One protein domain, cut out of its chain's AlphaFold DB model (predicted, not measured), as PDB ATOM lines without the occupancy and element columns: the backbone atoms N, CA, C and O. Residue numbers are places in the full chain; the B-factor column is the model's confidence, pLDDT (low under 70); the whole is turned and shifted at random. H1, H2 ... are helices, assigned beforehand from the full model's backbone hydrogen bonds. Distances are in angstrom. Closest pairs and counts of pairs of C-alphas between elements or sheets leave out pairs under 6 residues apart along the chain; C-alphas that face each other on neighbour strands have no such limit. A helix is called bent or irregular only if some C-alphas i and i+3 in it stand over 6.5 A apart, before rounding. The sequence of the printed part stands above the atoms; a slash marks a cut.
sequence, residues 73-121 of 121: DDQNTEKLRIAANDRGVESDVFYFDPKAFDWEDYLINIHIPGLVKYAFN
ATOM      1  N   ASP A  73      -3.297  16.929  18.543       84.69
ATOM      2  CA  ASP A  73      -2.003  16.265  18.677       84.69
ATOM      3  C   ASP A  73      -2.163  14.974  19.488       84.69
ATOM      4  O   ASP A  73      -2.835  14.957  20.522       84.69
ATOM      5  N   ASP A  74      -1.551  13.895  19.012       86.12
ATOM      6  CA  ASP A  74      -1.597  12.571  19.628       86.12
ATOM      7  C   ASP A  74      -0.251  12.162  20.248       86.12
ATOM      8  O   ASP A  74      -0.093  11.007  20.646       86.12
ATOM      9  N   GLN A  75       0.708  13.086  20.426       88.38
ATOM     10  CA  GLN A  75       2.063  12.746  20.890       88.38
ATOM     11  C   GLN A  75       2.079  12.033  22.236       88.38
ATOM     12  O   GLN A  75       2.905  11.150  22.459       88.38
ATOM     13  N   ASN A  76       1.205  12.423  23.167       88.44
ATOM     14  CA  ASN A  76       1.143  11.769  24.473       88.44
ATOM     15  C   ASN A  76       0.617  10.335  24.352       88.44
ATOM     16  O   ASN A  76       1.162   9.436  24.991       88.44
ATOM     17  N   THR A  77      -0.386  10.113  23.502       84.94
ATOM     18  CA  THR A  77      -0.912   8.778  23.200       84.94
ATOM     19  C   THR A  77       0.145   7.929  22.501       84.94
ATOM     20  O   THR A  77       0.340   6.778  22.873       84.94
ATOM     21  N   GLU A  78       0.903   8.506  21.568       85.81
ATOM     22  CA  GLU A  78       1.981   7.806  20.869       85.81
ATOM     23  C   GLU A  78       3.133   7.426  21.812       85.81
ATOM     24  O   GLU A  78       3.617   6.295  21.788       85.81
ATOM     25  N   LYS A  79       3.528   8.326  22.724       88.69
ATOM     26  CA  LYS A  79       4.510   8.017  23.777       88.69
ATOM     27  C   LYS A  79       4.029   6.885  24.685       88.69
ATOM     28  O   LYS A  79       4.819   6.007  25.027       88.69
ATOM     29  N   LEU A  80       2.750   6.896  25.068       86.69
ATOM     30  CA  LEU A  80       2.148   5.820  25.856       86.69
ATOM     31  C   LEU A  80       2.134   4.498  25.084       86.69
ATOM     32  O   LEU A  80       2.478   3.471  25.659       86.69
ATOM     33  N   ARG A  81       1.803   4.526  23.788       83.25
ATOM     34  CA  ARG A  81       1.797   3.348  22.912       83.25
ATOM     35  C   ARG A  81       3.185   2.712  22.817       83.25
ATOM     36  O   ARG A  81       3.308   1.505  22.998       83.25
ATOM     37  N   ILE A  82       4.224   3.520  22.590       84.62
ATOM     38  CA  ILE A  82       5.622   3.057  22.552       84.62
ATOM     39  C   ILE A  82       6.014   2.444  23.902       84.62
ATOM     40  O   ILE A  82       6.470   1.306  23.951       84.62
ATOM     41  N   ALA A  83       5.754   3.148  25.008       86.44
ATOM     42  CA  ALA A  83       6.108   2.669  26.343       86.44
ATOM     43  C   ALA A  83       5.356   1.388  26.755       86.44
ATOM     44  O   ALA A  83       5.918   0.559  27.471       86.44
ATOM     45  N   ALA A  84       4.097   1.223  26.339       82.50
ATOM     46  CA  ALA A  84       3.322   0.005  26.579       82.50
ATOM     47  C   ALA A  84       3.910  -1.184  25.809       82.50
ATOM     48  O   ALA A  84       4.110  -2.251  26.391       82.50
ATOM     49  N   ASN A  85       4.264  -0.965  24.538       79.44
ATOM     50  CA  ASN A  85       4.877  -1.976  23.684       79.44
ATOM     51  C   ASN A  85       6.252  -2.422  24.214       79.44
ATOM     52  O   ASN A  85       6.508  -3.618  24.324       79.44
ATOM     53  N   ASP A  86       7.104  -1.478  24.630       83.56
ATOM     54  CA  ASP A  86       8.432  -1.768  25.196       83.56
ATOM     55  C   ASP A  86       8.362  -2.576  26.502       83.56
ATOM     56  O   ASP A  86       9.278  -3.325  26.838       83.56
ATOM     57  N   ARG A  87       7.273  -2.419  27.263       80.94
ATOM     58  CA  ARG A  87       7.057  -3.107  28.543       80.94
ATOM     59  C   ARG A  87       6.358  -4.458  28.400       80.94
ATOM     60  O   ARG A  87       6.119  -5.097  29.422       80.94
ATOM     61  N   GLY A  88       6.011  -4.877  27.181       73.81
ATOM     62  CA  GLY A  88       5.244  -6.103  26.944       73.81
ATOM     63  C   GLY A  88       3.864  -6.089  27.609       73.81
ATOM     64  O   GLY A  88       3.320  -7.149  27.900       73.81
ATOM     65  N   VAL A  89       3.321  -4.898  27.898       70.94
ATOM     66  CA  VAL A  89       1.915  -4.752  28.294       70.94
ATOM     67  C   VAL A  89       1.087  -5.118  27.073       70.94
ATOM     68  O   VAL A  89       1.445  -4.682  25.983       70.94
ATOM     69  N   GLU A  90       0.021  -5.897  27.269       65.31
ATOM     70  CA  GLU A  90      -0.850  -6.431  26.215       65.31
ATOM     71  C   GLU A  90      -1.373  -5.332  25.267       65.31
ATOM     72  O   GLU A  90      -2.462  -4.769  25.428       65.31
ATOM     73  N   SER A  91      -0.568  -4.990  24.261       60.22
ATOM     74  CA  SER A  91      -0.913  -4.072  23.176       60.22
ATOM     75  C   SER A  91      -1.971  -4.684  22.253       60.22
ATOM     76  O   SER A  91      -2.646  -3.969  21.517       60.22
ATOM     77  N   ASP A  92      -2.152  -5.997  22.359       61.59
ATOM     78  CA  ASP A  92      -3.210  -6.829  21.807       61.59
ATOM     79  C   ASP A  92      -4.571  -6.636  22.502       61.59
ATOM     80  O   ASP A  92      -5.603  -6.845  21.863       61.59
ATOM     81  N   VAL A  93      -4.611  -6.165  23.757       61.22
ATOM     82  CA  VAL A  93      -5.872  -5.838  24.454       61.22
ATOM     83  C   VAL A  93      -6.285  -4.382  24.239       61.22
ATOM     84  O   VAL A  93      -7.476  -4.087  24.109       61.22
ATOM     85  N   PHE A  94      -5.322  -3.463  24.142       62.62
ATOM     86  CA  PHE A  94      -5.589  -2.045  23.900       62.62
ATOM     87  C   PHE A  94      -4.940  -1.556  22.600       62.62
ATOM     88  O   PHE A  94      -3.833  -1.016  22.590       62.62
ATOM     89  N   TYR A  95      -5.670  -1.696  21.490       64.94
ATOM     90  CA  TYR A  95      -5.266  -1.170  20.185       64.94
ATOM     91  C   TYR A  95      -5.291   0.367  20.173       64.94
ATOM     92  O   TYR A  95      -6.320   0.995  19.928       64.94
ATOM     93  N   PHE A  96      -4.130   0.975  20.423       68.12
ATOM     94  CA  PHE A  96      -3.917   2.428  20.364       68.12
ATOM     95  C   PHE A  96      -3.350   2.918  19.023       68.12
ATOM     96  O   PHE A  96      -3.030   4.098  18.909       68.12
ATOM     97  N   ASP A  97      -3.192   2.050  18.019       75.38
ATOM     98  CA  ASP A  97      -2.692   2.456  16.700       75.38
ATOM     99  C   ASP A  97      -3.852   2.762  15.735       75.38
ATOM    100  O   ASP A  97      -4.437   1.836  15.165       75.38
ATOM    101  N   PRO A  98      -4.183   4.045  15.489       76.12
ATOM    102  CA  PRO A  98      -5.214   4.404  14.527       76.12
ATOM    103  C   PRO A  98      -4.862   3.962  13.100       76.12
ATOM    104  O   PRO A  98      -5.759   3.850  12.277       76.12
ATOM    105  N   LYS A  99      -3.595   3.693  12.768       80.81
ATOM    106  CA  LYS A  99      -3.190   3.263  11.419       80.81
ATOM    107  C   LYS A  99      -3.428   1.776  11.171       80.81
ATOM    108  O   LYS A  99      -3.452   1.366  10.015       80.81
ATOM    109  N   ALA A 100      -3.597   0.985  12.228       80.88
ATOM    110  CA  ALA A 100      -3.844  -0.449  12.126       80.88
ATOM    111  C   ALA A 100      -5.306  -0.784  11.785       80.88
ATOM    112  O   ALA A 100      -5.598  -1.909  11.387       80.88
ATOM    113  N   PHE A 101      -6.225   0.176  11.938       82.12
ATOM    114  CA  PHE A 101      -7.640  -0.029  11.645       82.12
ATOM    115  C   PHE A 101      -7.936   0.076  10.151       82.12
ATOM    116  O   PHE A 101      -7.529   1.030   9.481       82.12
ATOM    117  N   ASP A 102      -8.737  -0.864   9.652       90.06
ATOM    118  CA  ASP A 102      -9.400  -0.724   8.362       90.06
ATOM    119  C   ASP A 102     -10.523   0.316   8.487       90.06
ATOM    120  O   ASP A 102     -11.668   0.027   8.847       90.06
ATOM    121  N   TRP A 103     -10.160   1.574   8.247       89.62
ATOM    122  CA  TRP A 103     -11.098   2.689   8.295       89.62
ATOM    123  C   TRP A 103     -12.188   2.587   7.237       89.62
ATOM    124  O   TRP A 103     -13.278   3.109   7.464       89.62
ATOM    125  N   GLU A 104     -11.916   1.961   6.091       91.00
ATOM    126  CA  GLU A 104     -12.913   1.809   5.035       91.00
ATOM    127  C   GLU A 104     -14.007   0.842   5.491       91.00
ATOM    128  O   GLU A 104     -15.186   1.214   5.485       91.00
ATOM    129  N   ASP A 105     -13.618  -0.335   5.987       94.00
ATOM    130  CA  ASP A 105     -14.544  -1.313   6.558       94.00
ATOM    131  C   ASP A 105     -15.342  -0.718   7.727       94.00
ATOM    132  O   ASP A 105     -16.576  -0.739   7.718       94.00
ATOM    133  N   TYR A 106     -14.660  -0.081   8.686       91.88
ATOM    134  CA  TYR A 106     -15.324   0.558   9.820       91.88
ATOM    135  C   TYR A 106     -16.335   1.620   9.369       91.88
ATOM    136  O   TYR A 106     -17.468   1.652   9.861       91.88
ATOM    137  N   LEU A 107     -15.967   2.498   8.430       90.25
ATOM    138  CA  LEU A 107     -16.857   3.567   7.979       90.25
ATOM    139  C   LEU A 107     -18.091   3.018   7.257       90.25
ATOM    140  O   LEU A 107     -19.208   3.473   7.533       90.25
ATOM    141  N   ILE A 108     -17.898   2.051   6.358       90.75
ATOM    142  CA  ILE A 108     -18.956   1.502   5.503       90.75
ATOM    143  C   ILE A 108     -19.881   0.577   6.293       90.75
ATOM    144  O   ILE A 108     -21.103   0.701   6.184       90.75
ATOM    145  N   ASN A 109     -19.317  -0.325   7.095       94.12
ATOM    146  CA  ASN A 109     -20.073  -1.412   7.710       94.12
ATOM    147  C   ASN A 109     -20.549  -1.093   9.131       94.12
ATOM    148  O   ASN A 109     -21.530  -1.682   9.587       94.12
ATOM    149  N   ILE A 110     -19.920  -0.136   9.823       93.06
ATOM    150  CA  ILE A 110     -20.233   0.174  11.226       93.06
ATOM    151  C   ILE A 110     -20.698   1.626  11.386       93.06
ATOM    152  O   ILE A 110     -21.816   1.876  11.844       93.06
ATOM    153  N   HIS A 111     -19.873   2.595  10.991       89.69
ATOM    154  CA  HIS A 111     -20.075   3.999  11.341       89.69
ATOM    155  C   HIS A 111     -21.280   4.633  10.636       89.69
ATOM    156  O   HIS A 111     -22.174   5.154  11.306       89.69
ATOM    157  N   ILE A 112     -21.339   4.581   9.298       86.38
ATOM    158  CA  ILE A 112     -22.444   5.172   8.528       86.38
ATOM    159  C   ILE A 112     -23.780   4.485   8.861       86.38
ATOM    160  O   ILE A 112     -24.737   5.207   9.159       86.38
ATOM    161  N   PRO A 113     -23.889   3.138   8.883       89.50
ATOM    162  CA  PRO A 113     -25.133   2.472   9.265       89.50
ATOM    163  C   PRO A 113     -25.583   2.821  10.686       89.50
ATOM    164  O   PRO A 113     -26.761   3.110  10.904       89.50
ATOM    165  N   GLY A 114     -24.652   2.851  11.649       90.56
ATOM    166  CA  GLY A 114     -24.940   3.257  13.023       90.56
ATOM    167  C   GLY A 114     -25.456   4.693  13.098       90.56
ATOM    168  O   GLY A 114     -26.465   4.960  13.752       90.56
ATOM    169  N   LEU A 115     -24.827   5.608  12.360       87.19
ATOM    170  CA  LEU A 115     -25.252   6.998  12.311       87.19
ATOM    171  C   LEU A 115     -26.657   7.146  11.715       87.19
ATOM    172  O   LEU A 115     -27.498   7.827  12.296       87.19
ATOM    173  N   VAL A 116     -26.942   6.464  10.602       82.62
ATOM    174  CA  VAL A 116     -28.285   6.470  10.003       82.62
ATOM    175  C   VAL A 116     -29.320   5.928  10.988       82.62
ATOM    176  O   VAL A 116     -30.376   6.533  11.145       82.62
ATOM    177  N   LYS A 117     -29.006   4.832  11.688       86.19
ATOM    178  CA  LYS A 117     -29.929   4.173  12.617       86.19
ATOM    179  C   LYS A 117     -30.241   4.999  13.864       86.19
ATOM    180  O   LYS A 117     -31.364   4.923  14.352       86.19
ATOM    181  N   TYR A 118     -29.269   5.729  14.409       86.62
ATOM    182  CA  TYR A 118     -29.416   6.363  15.727       86.62
ATOM    183  C   TYR A 118     -29.450   7.892  15.694       86.62
ATOM    184  O   TYR A 118     -30.088   8.488  16.556       86.62
ATOM    185  N   ALA A 119     -28.808   8.535  14.717       79.69
ATOM    186  CA  ALA A 119     -28.777   9.994  14.607       79.69
ATOM    187  C   ALA A 119     -29.780  10.542  13.580       79.69
ATOM    188  O   ALA A 119     -30.144  11.714  13.655       79.69
ATOM    189  N   PHE A 120     -30.225   9.721  12.617       75.06
ATOM    190  CA  PHE A 120     -31.106  10.140  11.516       75.06
ATOM    191  C   PHE A 120     -32.491   9.481  11.532       75.06
ATOM    192  O   PHE A 120     -33.096   9.360  10.466       75.06
ATOM    193  N   ASN A 121     -33.024   9.106  12.697       59.53
ATOM    194  CA  ASN A 121     -34.467   8.868  12.819       59.53
ATOM    195  C   ASN A 121     -35.185  10.220  12.849       59.53
ATOM    196  O   ASN A 121     -35.054  10.937  13.860       59.53
TER     197      ASN A 121
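What this domain is: This is residues 73 to 121 of the 121 residues of the protein "Sterile domain-containing protein" of Opuntia streptacantha (UniProt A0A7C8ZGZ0). Two helices stand well separated at the two ends of an extended shape, joined by a long winding link, residues 87 to 102. H2 is a kinked arm that sticks out with residues 104 to 110 and 112 to 119, and adds to the length of the whole, while H1 and the link make the other end. The printed part has 49 residues, with two named helices in the order H1, H2 and no named strand; the class is all helix. It is extended, with a radius of gyration of the C-alphas of 15.1 A, and spans 45 by 22 by 16 A.

Where its parts are: H1 is residues 75 to 86, 16.4 A from first to last C-alpha, beginning at C-alpha 75 (2.063, 12.746, 20.890) and ending at C-alpha 86 (8.432, -1.768, 25.196). Residues 87 to 102 hold no named element. H2 is residues 103 to 119, 20.1 A long from first to last C-alpha, ending at C-alpha 119 (-28.777, 9.994, 14.607).

How they stand to each other: H1 and H2 are apart, with no C-alpha of the one within 8 A of the other. H2 is irregular: C-alphas 109 and 112 are 7.0 A apart. It has a kink of 30 degrees near residue 110. In H1 every O i to N i+4 pair is within hydrogen-bond range; in H2 10 of 13 are.

The domain as a whole: The C-alphas of Arg 87 and Asn 121, the two farthest apart, are 46.0 A apart. Without the residues that stand free, 104 to 110 and 112 to 121, the body spans 32 by 23 by 12 A. The link from H1 to H2, 16 residues, is long. The printed part has no cut and ends at Asn 121, the chain's last residue. The mean pLDDT of the printed part is 81.6; residues 90 to 96 and residue 121 are under 70.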